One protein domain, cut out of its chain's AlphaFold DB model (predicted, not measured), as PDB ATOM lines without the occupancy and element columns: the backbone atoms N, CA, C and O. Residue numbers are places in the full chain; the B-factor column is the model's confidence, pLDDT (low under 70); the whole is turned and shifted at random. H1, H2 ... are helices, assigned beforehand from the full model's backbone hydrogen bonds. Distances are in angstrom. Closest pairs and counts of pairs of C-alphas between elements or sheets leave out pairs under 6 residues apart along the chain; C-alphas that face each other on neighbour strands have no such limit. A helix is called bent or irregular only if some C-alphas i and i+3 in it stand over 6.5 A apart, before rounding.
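This is residues 216 to 240 and 276 to 370 of the 372 residues of an uncharacterized protein of Clohesyomyces aquaticus (UniProt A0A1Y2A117). One long helix, H4, forms the axis: H3 folds back along its first part as a helical hairpin, H2 packs on it from another side, and H1 packs on H2. Residues 348 to 369 of H4 stick out as a long arm, and residues 216 to 226 of H1 also stand free. The printed part has 120 residues with four named helices, H1, H2, H3 and H4 in that order, and no named strand; its class is all helix. It is loose, with a radius of gyration of the C-alphas of 19.2 A and spans of 69 by 32 by 24 A.

H1, residues 216 to 240, begins at C-alpha 216 (306.961, 385.400, 271.062) and is 37.0 A long. H2, residues 276 to 296, is 30.1 A long. H3, residues 302 to 318, is 24.3 A long. H4, residues 324 to 369, is 64.1 A long and ends at C-alpha 369 (309.476, 374.132, 242.182). H4 has a kink of 40 degrees near residue 331 and is only just irregular, with C-alphas 330 and 333 6.8 A apart.

H1, H2 and H4 form a bundle, a group of helices side by side. H1 touches H2 with residues 231 to 238 alone, opposite ways at a shallow tilt of 26 degrees; the closest C-alphas, of Ala 238 and Cys 281, are 6.7 A apart. H1 and H4 are near each other, with 13 pairs of C-alphas within 10 A. Residues 333 to 344 of H4 touch H2, the same way at a shallow tilt of 27 degrees, closest at the C-alphas of Ala 289 and Leu 337, 6.7 A. H3 and H4 form a hairpin at a steep tilt of 43 degrees, closest at the C-alphas of Gly 309 and Ser 339, 4.9 A. H1 and H3 are apart. Every O i to N i+4 pair is within hydrogen-bond range in H2 and H3, against 19 of 21 in H1 and 39 of 42 in H4.

The C-alphas farthest apart, of Cys 276 and Ala 370, are 69.8 A apart. Residues 241 to 275 are not printed, and C-alphas 240 and 276 are 15.6 A apart across the cut. The links H2 to H3 and H3 to H4 are tight. Residues 216 to 240 have pLDDT under 70.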
ATOM      1  N   GLY A 216     307.217 386.431 270.048       53.19
ATOM      2  CA  GLY A 216     306.961 385.400 271.062       53.19
ATOM      3  C   GLY A 216     308.114 384.398 271.221       53.19
ATOM      4  O   GLY A 216     308.429 383.971 272.338       53.19
ATOM      5  N   ARG A 217     308.805 384.060 270.123       56.59
ATOM      6  CA  ARG A 217     309.956 383.136 270.131       56.59
ATOM      7  C   ARG A 217     311.189 383.734 270.805       56.59
ATOM      8  O   ARG A 217     311.863 383.031 271.562       56.59
ATOM      9  N   HIS A 218     311.450 385.026 270.612       56.06
ATOM     10  CA  HIS A 218     312.608 385.691 271.216       56.06
ATOM     11  C   HIS A 218     312.530 385.769 272.748       56.06
ATOM     12  O   HIS A 218     313.553 385.627 273.425       56.06
ATOM     13  N   ARG A 219     311.327 385.934 273.319       59.12
ATOM     14  CA  ARG A 219     311.137 385.953 274.782       59.12
ATOM     15  C   ARG A 219     311.395 384.587 275.428       59.12
ATOM     16  O   ARG A 219     312.036 384.539 276.475       59.12
ATOM     17  N   ARG A 220     310.986 383.478 274.792       56.25
ATOM     18  CA  ARG A 220     311.240 382.119 275.320       56.25
ATOM     19  C   ARG A 220     312.723 381.746 275.309       56.25
ATOM     20  O   ARG A 220     313.200 381.144 276.266       56.25
ATOM     21  N   LEU A 221     313.461 382.138 274.267       56.88
ATOM     22  CA  LEU A 221     314.905 381.889 274.189       56.88
ATOM     23  C   LEU A 221     315.687 382.673 275.255       56.88
ATOM     24  O   LEU A 221     316.578 382.107 275.884       56.88
ATOM     25  N   LYS A 222     315.312 383.936 275.520       60.12
ATOM     26  CA  LYS A 222     315.942 384.739 276.582       60.12
ATOM     27  C   LYS A 222     315.741 384.118 277.967       60.12
ATOM     28  O   LYS A 222     316.724 383.943 278.685       60.12
ATOM     29  N   HIS A 223     314.522 383.691 278.299       59.69
ATOM     30  CA  HIS A 223     314.230 383.077 279.602       59.69
ATOM     31  C   HIS A 223     315.056 381.798 279.842       59.69
ATOM     32  O   HIS A 223     315.680 381.638 280.885       59.69
ATOM     33  N   GLN A 224     315.171 380.937 278.823       60.84
ATOM     34  CA  GLN A 224     315.928 379.681 278.923       60.84
ATOM     35  C   GLN A 224     317.454 379.852 278.906       60.84
ATOM     36  O   GLN A 224     318.184 378.948 279.325       60.84
ATOM     37  N   SER A 225     317.965 380.963 278.367       62.38
ATOM     38  CA  SER A 225     319.392 381.300 278.460       62.38
ATOM     39  C   SER A 225     319.765 381.794 279.859       62.38
ATOM     40  O   SER A 225     320.832 381.449 280.360       62.38
ATOM     41  N   MET A 226     318.845 382.507 280.518       63.12
ATOM     42  CA  MET A 226     319.022 383.012 281.879       63.12
ATOM     43  C   MET A 226     319.065 381.877 282.910       63.12
ATOM     44  O   MET A 226     319.897 381.908 283.810       63.12
ATOM     45  N   GLU A 227     318.238 380.841 282.735       65.44
ATOM     46  CA  GLU A 227     318.225 379.654 283.606       65.44
ATOM     47  C   GLU A 227     319.513 378.827 283.508       65.44
ATOM     48  O   GLU A 227     320.033 378.362 284.516       65.44
ATOM     49  N   VAL A 228     320.078 378.661 282.307       64.19
ATOM     50  CA  VAL A 228     321.349 377.927 282.172       64.19
ATOM     51  C   VAL A 228     322.516 378.747 282.706       64.19
ATOM     52  O   VAL A 228     323.394 378.183 283.348       64.19
ATOM     53  N   ALA A 229     322.516 380.067 282.499       65.81
ATOM     54  CA  ALA A 229     323.546 380.943 283.048       65.81
ATOM     55  C   ALA A 229     323.513 380.989 284.586       65.81
ATOM     56  O   ALA A 229     324.575 380.996 285.205       65.81
ATOM     57  N   SER A 230     322.328 380.970 285.210       67.00
ATOM     58  CA  SER A 230     322.213 380.935 286.673       67.00
ATOM     59  C   SER A 230     322.648 379.590 287.256       67.00
ATOM     60  O   SER A 230     323.353 379.575 288.263       67.00
ATOM     61  N   VAL A 231     322.316 378.472 286.597       65.31
ATOM     62  CA  VAL A 231     322.795 377.138 287.000       65.31
ATOM     63  C   VAL A 231     324.308 377.027 286.829       65.31
ATOM     64  O   VAL A 231     324.979 376.555 287.746       65.31
ATOM     65  N   LEU A 232     324.869 377.506 285.711       63.41
ATOM     66  CA  LEU A 232     326.320 377.528 285.530       63.41
ATOM     67  C   LEU A 232     326.982 378.397 286.598       63.41
ATOM     68  O   LEU A 232     327.903 377.922 287.243       63.41
ATOM     69  N   GLY A 233     326.481 379.614 286.833       66.88
ATOM     70  CA  GLY A 233     327.017 380.528 287.844       66.88
ATOM     71  C   GLY A 233     326.976 379.952 289.262       66.88
ATOM     72  O   GLY A 233     327.935 380.123 290.012       66.88
ATOM     73  N   ALA A 234     325.914 379.218 289.609       62.12
ATOM     74  CA  ALA A 234     325.816 378.487 290.870       62.12
ATOM     75  C   ALA A 234     326.812 377.315 290.951       62.12
ATOM     76  O   ALA A 234     327.370 377.053 292.015       62.12
ATOM     77  N   CYS A 235     327.087 376.635 289.833       61.84
ATOM     78  CA  CYS A 235     328.135 375.616 289.785       61.84
ATOM     79  C   CYS A 235     329.526 376.249 289.949       61.84
ATOM     80  O   CYS A 235     330.319 375.761 290.748       61.84
ATOM     81  N   THR A 236     329.830 377.353 289.251       61.94
ATOM     82  CA  THR A 236     331.147 378.012 289.320       61.94
ATOM     83  C   THR A 236     331.443 378.578 290.705       61.94
ATOM     84  O   THR A 236     332.582 378.501 291.162       61.94
ATOM     85  N   SER A 237     330.438 379.118 291.403       58.44
ATOM     86  CA  SER A 237     330.614 379.590 292.779       58.44
ATOM     87  C   SER A 237     330.866 378.437 293.754       58.44
ATOM     88  O   SER A 237     331.690 378.584 294.653       58.44
ATOM     89  N   ALA A 238     330.257 377.267 293.529       57.09
ATOM     90  CA  ALA A 238     330.546 376.054 294.291       57.09
ATOM     91  C   ALA A 238     331.955 375.481 293.998       57.09
ATOM     92  O   ALA A 238     332.610 374.948 294.897       57.09
ATOM     93  N   PHE A 239     332.466 375.631 292.768       56.78
ATOM     94  CA  PHE A 239     333.863 375.308 292.436       56.78
ATOM     95  C   PHE A 239     334.852 376.266 293.115       56.78
ATOM     96  O   PHE A 239     335.879 375.832 293.635       56.78
ATOM     97  N   GLY A 240     334.536 377.565 293.153       52.75
ATOM     98  CA  GLY A 240     335.389 378.578 293.780       52.75
ATOM     99  C   GLY A 240     335.550 378.391 295.291       52.75
ATOM    100  O   GLY A 240     336.619 378.673 295.829       52.75
ATOM    101  N   CYS A 276     329.727 373.769 308.159       76.19
ATOM    102  CA  CYS A 276     328.814 374.616 307.390       76.19
ATOM    103  C   CYS A 276     329.141 374.630 305.887       76.19
ATOM    104  O   CYS A 276     328.226 374.602 305.065       76.19
ATOM    105  N   SER A 277     330.427 374.633 305.518       74.62
ATOM    106  CA  SER A 277     330.854 374.607 304.112       74.62
ATOM    107  C   SER A 277     330.454 373.303 303.412       74.62
ATOM    108  O   SER A 277     329.871 373.343 302.325       74.62
ATOM    109  N   ASN A 278     330.663 372.155 304.064       73.88
ATOM    110  CA  ASN A 278     330.302 370.851 303.502       73.88
ATOM    111  C   ASN A 278     328.784 370.708 303.326       73.88
ATOM    112  O   ASN A 278     328.318 370.281 302.270       73.88
ATOM    113  N   VAL A 279     328.002 371.123 304.329       76.69
ATOM    114  CA  VAL A 279     326.533 371.078 304.258       76.69
ATOM    115  C   VAL A 279     326.011 371.993 303.148       76.69
ATOM    116  O   VAL A 279     325.147 371.580 302.375       76.69
ATOM    117  N   ALA A 280     326.564 373.202 303.004       75.25
ATOM    118  CA  ALA A 280     326.190 374.118 301.929       75.25
ATOM    119  C   ALA A 280     326.483 373.535 300.536       75.25
ATOM    120  O   ALA A 280     325.658 373.680 299.633       75.25
ATOM    121  N   CYS A 281     327.603 372.822 300.364       74.50
ATOM    122  CA  CYS A 281     327.933 372.158 299.101       74.50
ATOM    123  C   CYS A 281     326.948 371.027 298.770       74.50
ATOM    124  O   CYS A 281     326.470 370.942 297.639       74.50
ATOM    125  N   VAL A 282     326.583 370.193 299.752       77.81
ATOM    126  CA  VAL A 282     325.612 369.099 299.558       77.81
ATOM    127  C   VAL A 282     324.214 369.647 299.247       77.81
ATOM    128  O   VAL A 282     323.535 369.153 298.342       77.81
ATOM    129  N   LEU A 283     323.786 370.703 299.940       79.81
ATOM    130  CA  LEU A 283     322.520 371.384 299.647       79.81
ATOM    131  C   LEU A 283     322.541 372.030 298.253       79.81
ATOM    132  O   LEU A 283     321.593 371.871 297.486       79.81
ATOM    133  N   GLY A 284     323.640 372.688 297.880       80.19
ATOM    134  CA  GLY A 284     323.817 373.263 296.546       80.19
ATOM    135  C   GLY A 284     323.755 372.204 295.441       80.19
ATOM    136  O   GLY A 284     323.052 372.389 294.444       80.19
ATOM    137  N   TYR A 285     324.415 371.061 295.648       80.62
ATOM    138  CA  TYR A 285     324.370 369.920 294.736       80.62
ATOM    139  C   TYR A 285     322.951 369.360 294.595       80.62
ATOM    140  O   TYR A 285     322.452 369.235 293.478       80.62
ATOM    141  N   THR A 286     322.273 369.061 295.706       80.06
ATOM    142  CA  THR A 286     320.929 368.458 295.680       80.06
ATOM    143  C   THR A 286     319.896 369.377 295.032       80.06
ATOM    144  O   THR A 286     319.105 368.911 294.208       80.06
ATOM    145  N   ILE A 287     319.932 370.684 295.318       82.69
ATOM    146  CA  ILE A 287     319.051 371.674 294.682       82.69
ATOM    147  C   ILE A 287     319.334 371.753 293.176       82.69
ATOM    148  O   ILE A 287     318.401 371.683 292.372       82.69
ATOM    149  N   SER A 288     320.607 371.835 292.781       79.81
ATOM    150  CA  SER A 288     321.007 371.937 291.371       79.81
ATOM    151  C   SER A 288     320.644 370.681 290.581       79.81
ATOM    152  O   SER A 288     320.042 370.775 289.510       79.81
ATOM    153  N   ALA A 289     320.929 369.500 291.133       78.56
ATOM    154  CA  ALA A 289     320.601 368.222 290.515       78.56
ATOM    155  C   ALA A 289     319.083 368.037 290.394       78.56
ATOM    156  O   ALA A 289     318.601 367.626 289.341       78.56
ATOM    157  N   THR A 290     318.312 368.414 291.419       83.00
ATOM    158  CA  THR A 290     316.841 368.346 291.382       83.00
ATOM    159  C   THR A 290     316.256 369.315 290.355       83.00
ATOM    160  O   THR A 290     315.330 368.954 289.626       83.00
ATOM    161  N   CYS A 291     316.797 370.533 290.263       80.75
ATOM    162  CA  CYS A 291     316.380 371.527 289.276       80.75
ATOM    163  C   CYS A 291     316.646 371.027 287.848       80.75
ATOM    164  O   CYS A 291     315.718 370.947 287.041       80.75
ATOM    165  N   LEU A 292     317.876 370.581 287.567       77.12
ATOM    166  CA  LEU A 292     318.255 369.994 286.277       77.12
ATOM    167  C   LEU A 292     317.429 368.747 285.951       77.12
ATOM    168  O   LEU A 292     316.996 368.569 284.811       77.12
ATOM    169  N   TYR A 293     317.150 367.912 286.954       81.81
ATOM    170  CA  TYR A 293     316.303 366.739 286.792       81.81
ATOM    171  C   TYR A 293     314.883 367.121 286.368       81.81
ATOM    172  O   TYR A 293     314.350 366.552 285.416       81.81
ATOM    173  N   ARG A 294     314.274 368.120 287.018       85.19
ATOM    174  CA  ARG A 294     312.922 368.573 286.668       85.19
ATOM    175  C   ARG A 294     312.857 369.282 285.320       85.19
ATOM    176  O   ARG A 294     311.871 369.082 284.609       85.19
ATOM    177  N   LEU A 295     313.877 370.062 284.959       78.62
ATOM    178  CA  LEU A 295     313.950 370.732 283.656       78.62
ATOM    179  C   LEU A 295     314.015 369.723 282.500       78.62
ATOM    180  O   LEU A 295     313.399 369.947 281.458       78.62
ATOM    181  N   ASN A 296     314.689 368.589 282.711       78.88
ATOM    182  CA  ASN A 296     314.907 367.579 281.677       78.88
ATOM    183  C   ASN A 296     313.983 366.356 281.773       78.88
ATOM    184  O   ASN A 296     314.114 365.458 280.950       78.88
ATOM    185  N   LYS A 297     312.992 366.335 282.679       84.31
ATOM    186  CA  LYS A 297     312.165 365.140 282.969       84.31
ATOM    187  C   LYS A 297     311.502 364.465 281.754       84.31
ATOM    188  O   LYS A 297     311.108 363.308 281.840       84.31
ATOM    189  N   ASN A 298     311.313 365.198 280.656       85.75
ATOM    190  CA  ASN A 298     310.663 364.716 279.434       85.75
ATOM    191  C   ASN A 298     311.664 364.286 278.345       85.75
ATOM    192  O   ASN A 298     311.247 363.903 277.252       85.75
ATOM    193  N   ASP A 299     312.966 364.399 278.598       82.81
ATOM    194  CA  ASP A 299     313.997 364.088 277.621       82.81
ATOM    195  C   ASP A 299     314.427 362.620 277.725       82.81
ATOM    196  O   ASP A 299     314.964 362.173 278.742       82.81
ATOM    197  N   ARG A 300     314.212 361.857 276.650       84.44
ATOM    198  CA  ARG A 300     314.597 360.438 276.583       84.44
ATOM    199  C   ARG A 300     316.118 360.252 276.683       84.44
ATOM    200  O   ARG A 300     316.572 359.211 277.156       84.44
ATOM    201  N   TYR A 301     316.903 361.265 276.307       79.12
ATOM    202  CA  TYR A 301     318.367 361.202 276.319       79.12
ATOM    203  C   TYR A 301     318.987 361.466 277.695       79.12
ATOM    204  O   TYR A 301     320.151 361.133 277.916       79.12
ATOM    205  N   GLN A 302     318.214 361.988 278.654       81.25
ATOM    206  CA  GLN A 302     318.732 362.333 279.979       81.25
ATOM    207  C   GLN A 302     319.304 361.114 280.712       81.25
ATOM    208  O   GLN A 302     320.344 361.216 281.361       81.25
ATOM    209  N   ARG A 303     318.655 359.948 280.583       80.00
ATOM    210  CA  ARG A 303     319.137 358.705 281.204       80.00
ATOM    211  C   ARG A 303     320.529 358.334 280.695       80.00
ATOM    212  O   ARG A 303     321.410 358.073 281.503       80.00
ATOM    213  N   HIS A 304     320.736 358.402 279.381       80.56
ATOM    214  CA  HIS A 304     322.018 358.069 278.759       80.56
ATOM    215  C   HIS A 304     323.117 359.043 279.176       80.56
ATOM    216  O   HIS A 304     324.219 358.612 279.500       80.56
ATOM    217  N   ALA A 305     322.814 360.340 279.244       80.31
ATOM    218  CA  ALA A 305     323.782 361.319 279.716       80.31
ATOM    219  C   ALA A 305     324.189 361.063 281.175       80.31
ATOM    220  O   ALA A 305     325.380 361.009 281.477       80.31
ATOM    221  N   ILE A 306     323.229 360.829 282.079       81.56
ATOM    222  CA  ILE A 306     323.533 360.522 283.487       81.56
ATOM    223  C   ILE A 306     324.415 359.271 283.583       81.56
ATOM    224  O   ILE A 306     325.436 359.304 284.269       81.56
ATOM    225  N   THR A 307     324.078 358.206 282.852       81.44
ATOM    226  CA  THR A 307     324.869 356.971 282.824       81.44
ATOM    227  C   THR A 307     326.282 357.206 282.283       81.44
ATOM    228  O   THR A 307     327.240 356.753 282.903       81.44
ATOM    229  N   CYS A 308     326.446 357.970 281.196       79.81
ATOM    230  CA  CYS A 308     327.765 358.345 280.671       79.81
ATOM    231  C   CYS A 308     328.574 359.190 281.664       79.81
ATOM    232  O   CYS A 308     329.778 358.994 281.787       79.81
ATOM    233  N   GLY A 309     327.928 360.103 282.394       80.06
ATOM    234  CA  GLY A 309     328.577 360.905 283.434       80.06
ATOM    235  C   GLY A 309     329.088 360.053 284.591       80.06
ATOM    236  O   GLY A 309     330.216 360.229 285.042       80.06
ATOM    237  N   PHE A 310     328.273 359.094 285.028       81.44
ATOM    238  CA  PHE A 310     328.627 358.151 286.084       81.44
ATOM    239  C   PHE A 310     329.768 357.214 285.662       81.44
ATOM    240  O   PHE A 310     330.742 357.065 286.392       81.44
ATOM    241  N   LEU A 311     329.692 356.648 284.453       83.50
ATOM    242  CA  LEU A 311     330.771 355.840 283.871       83.50
ATOM    243  C   LEU A 311     332.063 356.647 283.719       83.50
ATOM    244  O   LEU A 311     333.127 356.161 284.082       83.50
ATOM    245  N   GLY A 312     331.972 357.892 283.246       79.12
ATOM    246  CA  GLY A 312     333.118 358.793 283.142       79.12
ATOM    247  C   GLY A 312     333.772 359.067 284.497       79.12
ATOM    248  O   GLY A 312     334.995 359.010 284.599       79.12
ATOM    249  N   ALA A 313     332.970 359.290 285.545       81.31
ATOM    250  CA  ALA A 313     333.467 359.451 286.909       81.31
ATOM    251  C   ALA A 313     334.241 358.210 287.371       81.31
ATOM    252  O   ALA A 313     335.375 358.337 287.819       81.31
ATOM    253  N   ILE A 314     333.660 357.019 287.188       82.12
ATOM    254  CA  ILE A 314     334.297 355.747 287.552       82.12
ATOM    255  C   ILE A 314     335.614 355.562 286.796       82.12
ATOM    256  O   ILE A 314     336.614 355.221 287.417       82.12
ATOM    257  N   CYS A 315     335.645 355.822 285.486       84.81
ATOM    258  CA  CYS A 315     336.865 355.705 284.686       84.81
ATOM    259  C   CYS A 315     337.979 356.639 285.184       84.81
ATOM    260  O   CYS A 315     339.135 356.227 285.243       84.81
ATOM    261  N   ILE A 316     337.639 357.876 285.565       81.12
ATOM    262  CA  ILE A 316     338.604 358.833 286.130       81.12
ATOM    263  C   ILE A 316     339.093 358.353 287.501       81.12
ATOM    264  O   ILE A 316     340.293 358.382 287.764       81.12
ATOM    265  N   THR A 317     338.185 357.884 288.360       81.12
ATOM    266  CA  THR A 317     338.533 357.380 289.694       81.12
ATOM    267  C   THR A 317     339.411 356.133 289.614       81.12
ATOM    268  O   THR A 317     340.353 356.012 290.387       81.12
ATOM    269  N   TRP A 318     339.165 355.237 288.656       83.94
ATOM    270  CA  TRP A 318     339.932 353.997 288.522       83.94
ATOM    271  C   TRP A 318     341.380 354.229 288.071       83.94
ATOM    272  O   TRP A 318     342.261 353.449 288.411       83.94
ATOM    273  N   GLY A 319     341.635 355.315 287.334       85.19
ATOM    274  CA  GLY A 319     342.990 355.729 286.959       85.19
ATOM    275  C   GLY A 319     343.770 356.423 288.081       85.19
ATOM    276  O   GLY A 319     344.955 356.698 287.916       85.19
ATOM    277  N   SER A 320     343.121 356.730 289.204       82.94
ATOM    278  CA  SER A 320     343.743 357.369 290.358       82.94
ATOM    279  C   SER A 320     344.110 356.315 291.401       82.94
ATOM    280  O   SER A 320     343.240 355.615 291.902       82.94
ATOM    281  N   GLU A 321     345.374 356.277 291.815       86.00
ATOM    282  CA  GLU A 321     345.848 355.437 292.930       86.00
ATOM    283  C   GLU A 321     345.400 355.941 294.318       86.00
ATOM    284  O   GLU A 321     345.764 355.362 295.337       86.00
ATOM    285  N   ASN A 322     344.628 357.031 294.384       80.62
ATOM    286  CA  ASN A 322     344.099 357.546 295.645       80.62
ATOM    287  C   ASN A 322     342.959 356.669 296.173       80.62
ATOM    288  O   ASN A 322     342.264 356.011 295.396       80.62
ATOM    289  N   ASP A 323     342.721 356.741 297.485       86.31
ATOM    290  CA  ASP A 323     341.608 356.059 298.146       86.31
ATOM    291  C   ASP A 323     340.292 356.280 297.389       86.31
ATOM    292  O   ASP A 323     339.764 357.398 297.302       86.31
ATOM    293  N   LEU A 324     339.766 355.177 296.843       79.62
ATOM    294  CA  LEU A 324     338.568 355.142 296.008       79.62
ATOM    295  C   LEU A 324     337.401 355.845 296.704       79.62
ATOM    296  O   LEU A 324     336.677 356.609 296.080       79.62
ATOM    297  N   GLU A 325     337.244 355.619 298.007       83.94
ATOM    298  CA  GLU A 325     336.157 356.172 298.811       83.94
ATOM    299  C   GLU A 325     336.194 357.705 298.867       83.94
ATOM    300  O   GLU A 325     335.184 358.365 298.604       83.94
ATOM    301  N   ALA A 326     337.371 358.281 299.132       80.75
ATOM    302  CA  ALA A 326     337.549 359.727 299.215       80.75
ATOM    303  C   ALA A 326     337.330 360.390 297.850       80.75
ATOM    304  O   ALA A 326     336.627 361.402 297.744       80.75
ATOM    305  N   MET A 327     337.863 359.784 296.785       80.19
ATOM    306  CA  MET A 327     337.651 360.283 295.429       80.19
ATOM    307  C   MET A 327     336.194 360.176 294.991       80.19
ATOM    308  O   MET A 327     335.683 361.101 294.364       80.19
ATOM    309  N   LEU A 328     335.511 359.080 295.308       78.88
ATOM    310  CA  LEU A 328     334.145 358.840 294.855       78.88
ATOM    311  C   LEU A 328     333.166 359.787 295.560       78.88
ATOM    312  O   LEU A 328     332.281 360.336 294.911       78.88
ATOM    313  N   LEU A 329     333.381 360.091 296.843       80.75
ATOM    314  CA  LEU A 329     332.599 361.110 297.551       80.75
ATOM    315  C   LEU A 329     332.852 362.523 297.015       80.75
ATOM    316  O   LEU A 329     331.920 363.329 296.952       80.75
ATOM    317  N   GLN A 330     334.087 362.830 296.610       82.44
ATOM    318  CA  GLN A 330     334.435 364.177 296.172       82.44
ATOM    319  C   GLN A 330     334.114 364.433 294.697       82.44
ATOM    320  O   GLN A 330     333.573 365.485 294.391       82.44
ATOM    321  N   ILE A 331     334.422 363.508 293.782       83.62
ATOM    322  CA  ILE A 331     334.372 363.715 292.320       83.62
ATOM    323  C   ILE A 331     333.012 363.359 291.724       83.62
ATOM    324  O   ILE A 331     332.564 364.018 290.782       83.62
ATOM    325  N   LEU A 332     332.335 362.342 292.261       81.38
ATOM    326  CA  LEU A 332     331.094 361.827 291.679       81.38
ATOM    327  C   LEU A 332     329.982 362.886 291.584       81.38
ATOM    328  O   LEU A 332     329.370 362.984 290.516       81.38
ATOM    329  N   PRO A 333     329.747 363.743 292.601       80.69
ATOM    330  CA  PRO A 333     328.761 364.816 292.488       80.69
ATOM    331  C   PRO A 333     329.074 365.787 291.337       80.69
ATOM    332  O   PRO A 333     328.182 366.181 290.581       80.69
ATOM    333  N   TRP A 334     330.350 366.133 291.140       80.50
ATOM    334  CA  TRP A 334     330.765 367.052 290.076       80.50
ATOM    335  C   TRP A 334     330.639 366.435 288.692       80.50
ATOM    336  O   TRP A 334     330.172 367.100 287.769       80.50
ATOM    337  N   ALA A 335     331.002 365.164 288.542       83.50
ATOM    338  CA  ALA A 335     330.875 364.459 287.274       83.50
ATOM    339  C   ALA A 335     329.405 364.337 286.835       83.50
ATOM    340  O   ALA A 335     329.084 364.549 285.662       83.50
ATOM    341  N   VAL A 336     328.494 364.082 287.784       82.06
ATOM    342  CA  VAL A 336     327.046 364.053 287.519       82.06
ATOM    343  C   VAL A 336     326.540 365.431 287.083       82.06
ATOM    344  O   VAL A 336     325.838 365.528 286.074       82.06
ATOM    345  N   LEU A 337     326.927 366.505 287.784       80.38
ATOM    346  CA  LEU A 337     326.558 367.873 287.395       80.38
ATOM    347  C   LEU A 337     327.092 368.236 286.007       80.38
ATOM    348  O   LEU A 337     326.347 368.752 285.175       80.38
ATOM    349  N   PHE A 338     328.361 367.931 285.737       83.56
ATOM    350  CA  PHE A 338     328.991 368.223 284.456       83.56
ATOM    351  C   PHE A 338     328.294 367.492 283.308       83.56
ATOM    352  O   PHE A 338     328.005 368.094 282.272       83.56
ATOM    353  N   SER A 339     327.928 366.227 283.518       84.50
ATOM    354  CA  SER A 339     327.178 365.462 282.529       84.50
ATOM    355  C   SER A 339     325.782 366.035 282.261       84.50
ATOM    356  O   SER A 339     325.376 366.174 281.106       84.50
ATOM    357  N   LEU A 340     325.052 366.454 283.301       81.44
ATOM    358  CA  LEU A 340     323.742 367.096 283.135       81.44
ATOM    359  C   LEU A 340     323.844 368.432 282.380       81.44
ATOM    360  O   LEU A 340     322.992 368.737 281.534       81.44
ATOM    361  N   CYS A 341     324.894 369.210 282.644       84.69
ATOM    362  CA  CYS A 341     325.189 370.441 281.914       84.69
ATOM    363  C   CYS A 341     325.488 370.157 280.436       84.69
ATOM    364  O   CYS A 341     324.857 370.759 279.563       84.69
ATOM    365  N   LEU A 342     326.376 369.202 280.144       83.25
ATOM    366  CA  LEU A 342     326.694 368.796 278.773       83.25
ATOM    367  C   LEU A 342     325.468 368.263 278.032       83.25
ATOM    368  O   LEU A 342     325.239 368.658 276.891       83.25
ATOM    369  N   SER A 343     324.635 367.451 278.684       84.81
ATOM    370  CA  SER A 343     323.375 366.964 278.114       84.81
ATOM    371  C   SER A 343     322.456 368.115 277.713       84.81
ATOM    372  O   SER A 343     321.863 368.103 276.635       84.81
ATOM    373  N   SER A 344     322.352 369.130 278.573       84.88
ATOM    374  CA  SER A 344     321.491 370.289 278.336       84.88
ATOM    375  C   SER A 344     322.008 371.148 277.175       84.88
ATOM    376  O   SER A 344     321.217 371.647 276.370       84.88
ATOM    377  N   ILE A 345     323.331 371.303 277.057       85.81
ATOM    378  CA  ILE A 345     323.977 372.017 275.946       85.81
ATOM    379  C   ILE A 345     323.820 371.229 274.640       85.81
ATOM    380  O   ILE A 345     323.397 371.801 273.635       85.81
ATOM    381  N   ALA A 346     324.088 369.922 274.663       86.44
ATOM    382  CA  ALA A 346     323.980 369.043 273.503       86.44
ATOM    383  C   ALA A 346     322.560 369.046 272.929       86.44
ATOM    384  O   ALA A 346     322.385 369.199 271.722       86.44
ATOM    385  N   HIS A 347     321.534 368.983 273.783       84.12
ATOM    386  CA  HIS A 347     320.141 369.040 273.333       84.12
ATOM    387  C   HIS A 347     319.782 370.368 272.669       84.12
ATOM    388  O   HIS A 347     319.100 370.400 271.641       84.12
ATOM    389  N   LYS A 348     320.257 371.488 273.227       84.75
ATOM    390  CA  LYS A 348     320.068 372.809 272.614       84.75
ATOM    391  C   LYS A 348     320.764 372.890 271.258       84.75
ATOM    392  O   LYS A 348     320.175 373.427 270.321       84.75
ATOM    393  N   TYR A 349     321.964 372.326 271.151       89.62
ATOM    394  CA  TYR A 349     322.728 372.302 269.909       89.62
ATOM    395  C   TYR A 349     322.043 371.443 268.837       89.62
ATOM    396  O   TYR A 349     321.790 371.933 267.742       89.62
ATOM    397  N   LEU A 350     321.618 370.222 269.181       88.12
ATOM    398  CA  LEU A 350     320.877 369.314 268.295       88.12
ATOM    399  C   LEU A 350     319.549 369.919 267.820       88.12
ATOM    400  O   LEU A 350     319.226 369.881 266.635       88.12
ATOM    401  N   ARG A 351     318.785 370.546 268.724       87.38
ATOM    402  CA  ARG A 351     317.542 371.240 268.349       87.38
ATOM    403  C   ARG A 351     317.780 372.468 267.479       87.38
ATOM    404  O   ARG A 351     316.887 372.822 266.713       87.38
ATOM    405  N   GLY A 352     318.906 373.156 267.648       89.81
ATOM    406  CA  GLY A 352     319.301 374.262 266.779       89.81
ATOM    407  C   GLY A 352     319.654 373.756 265.386       89.81
ATOM    408  O   GLY A 352     319.122 374.255 264.399       89.81
ATOM    409  N   TRP A 353     320.463 372.700 265.334       91.06
ATOM    410  CA  TRP A 353     320.906 372.056 264.105       91.06
ATOM    411  C   TRP A 353     319.740 371.566 263.243       91.06
ATOM    412  O   TRP A 353     319.656 371.920 262.071       91.06
ATOM    413  N   ASN A 354     318.784 370.839 263.833       91.44
ATOM    414  CA  ASN A 354     317.636 370.317 263.086       91.44
ATOM    415  C   ASN A 354     316.794 371.440 262.464       91.44
ATOM    416  O   ASN A 354     316.404 371.339 261.309       91.44
ATOM    417  N   ARG A 355     316.602 372.561 263.174       91.00
ATOM    418  CA  ARG A 355     315.876 373.715 262.615       91.00
ATOM    419  C   ARG A 355     316.614 374.375 261.456       91.00
ATOM    420  O   ARG A 355     315.974 374.894 260.547       91.00
ATOM    421  N   CYS A 356     317.945 374.413 261.511       92.19
ATOM    422  CA  CYS A 356     318.741 374.919 260.399       92.19
ATOM    423  C   CYS A 356     318.593 374.004 259.182       92.19
ATOM    424  O   CYS A 356     318.329 374.510 258.095       92.19
ATOM    425  N   ASN A 357     318.682 372.686 259.374       92.44
ATOM    426  CA  ASN A 357     318.498 371.707 258.301       92.44
ATOM    427  C   ASN A 357     317.115 371.804 257.648       92.44
ATOM    428  O   ASN A 357     317.042 371.891 256.426       92.44
ATOM    429  N   ASP A 358     316.046 371.914 258.439       93.75
ATOM    430  CA  ASP A 358     314.687 372.075 257.905       93.75
ATOM    431  C   ASP A 358     314.572 373.325 257.010       93.75
ATOM    432  O   ASP A 358     313.920 373.302 255.966       93.75
ATOM    433  N   SER A 359     315.260 374.415 257.377       93.12
ATOM    434  CA  SER A 359     315.280 375.647 256.579       93.12
ATOM    435  C   SER A 359     316.054 375.500 255.264       93.12
ATOM    436  O   SER A 359     315.700 376.147 254.274       93.12
ATOM    437  N   TYR A 360     317.103 374.676 255.230       92.31
ATOM    438  CA  TYR A 360     317.823 374.379 253.990       92.31
ATOM    439  C   TYR A 360     316.987 373.506 253.055       92.31
ATOM    440  O   TYR A 360     316.917 373.806 251.862       92.31
ATOM    441  N   ASP A 361     316.295 372.504 253.593       93.44
ATOM    442  CA  ASP A 361     315.422 371.623 252.814       93.44
ATOM    443  C   ASP A 361     314.232 372.379 252.211       93.44
ATOM    444  O   ASP A 361     313.874 372.159 251.053       93.44
ATOM    445  N   GLU A 362     313.641 373.318 252.957       95.38
ATOM    446  CA  GLU A 362     312.553 374.160 252.451       95.38
ATOM    447  C   GLU A 362     313.016 375.048 251.286       95.38
ATOM    448  O   GLU A 362     312.350 375.113 250.251       95.38
ATOM    449  N   LYS A 363     314.200 375.667 251.396       94.50
ATOM    450  CA  LYS A 363     314.783 376.471 250.309       94.50
ATOM    451  C   LYS A 363     315.145 375.623 249.091       94.50
ATOM    452  O   LYS A 363     314.915 376.058 247.964       94.50
ATOM    453  N   ALA A 364     315.667 374.418 249.307       93.25
ATOM    454  CA  ALA A 364     315.972 373.486 248.228       93.25
ATOM    455  C   ALA A 364     314.696 373.084 247.466       93.25
ATOM    456  O   ALA A 364     314.666 373.169 246.237       93.25
ATOM    457  N   ARG A 365     313.608 372.751 248.175       94.56
ATOM    458  CA  ARG A 365     312.307 372.443 247.550       94.56
ATOM    459  C   ARG A 365     311.707 373.643 246.816       94.56
ATOM    460  O   ARG A 365     311.207 373.474 245.709       94.56
ATOM    461  N   ALA A 366     311.803 374.844 247.387       94.69
ATOM    462  CA  ALA A 366     311.334 376.067 246.735       94.69
ATOM    463  C   ALA A 366     312.095 376.358 245.430       94.69
ATOM    464  O   ALA A 366     311.485 376.776 244.450       94.69
ATOM    465  N   SER A 367     313.405 376.085 245.387       94.94
ATOM    466  CA  SER A 367     314.201 376.259 244.165       94.94
ATOM    467  C   SER A 367     313.856 375.247 243.067       94.94
ATOM    468  O   SER A 367     313.813 375.619 241.901       94.94
ATOM    469  N   GLN A 368     313.532 374.000 243.427       93.75
ATOM    470  CA  GLN A 368     313.134 372.970 242.458       93.75
ATOM    471  C   GLN A 368     311.732 373.201 241.881       93.75
ATOM    472  O   GLN A 368     311.473 372.829 240.743       93.75
ATOM    473  N   GLY A 369     310.828 373.815 242.648       89.44
ATOM    474  CA  GLY A 369     309.476 374.132 242.182       89.44
ATOM    475  C   GLY A 369     309.399 375.291 241.185       89.44
ATOM    476  O   GLY A 369     308.368 375.439 240.548       89.44
ATOM    477  N   ALA A 370     310.451 376.105 241.046       84.06
ATOM    478  CA  ALA A 370     310.469 377.263 240.145       84.06
ATOM    479  C   ALA A 370     310.960 376.943 238.718       84.06
ATOM    480  O   ALA A 370     310.862 377.795 237.839       84.06
TER     481      ALA A 370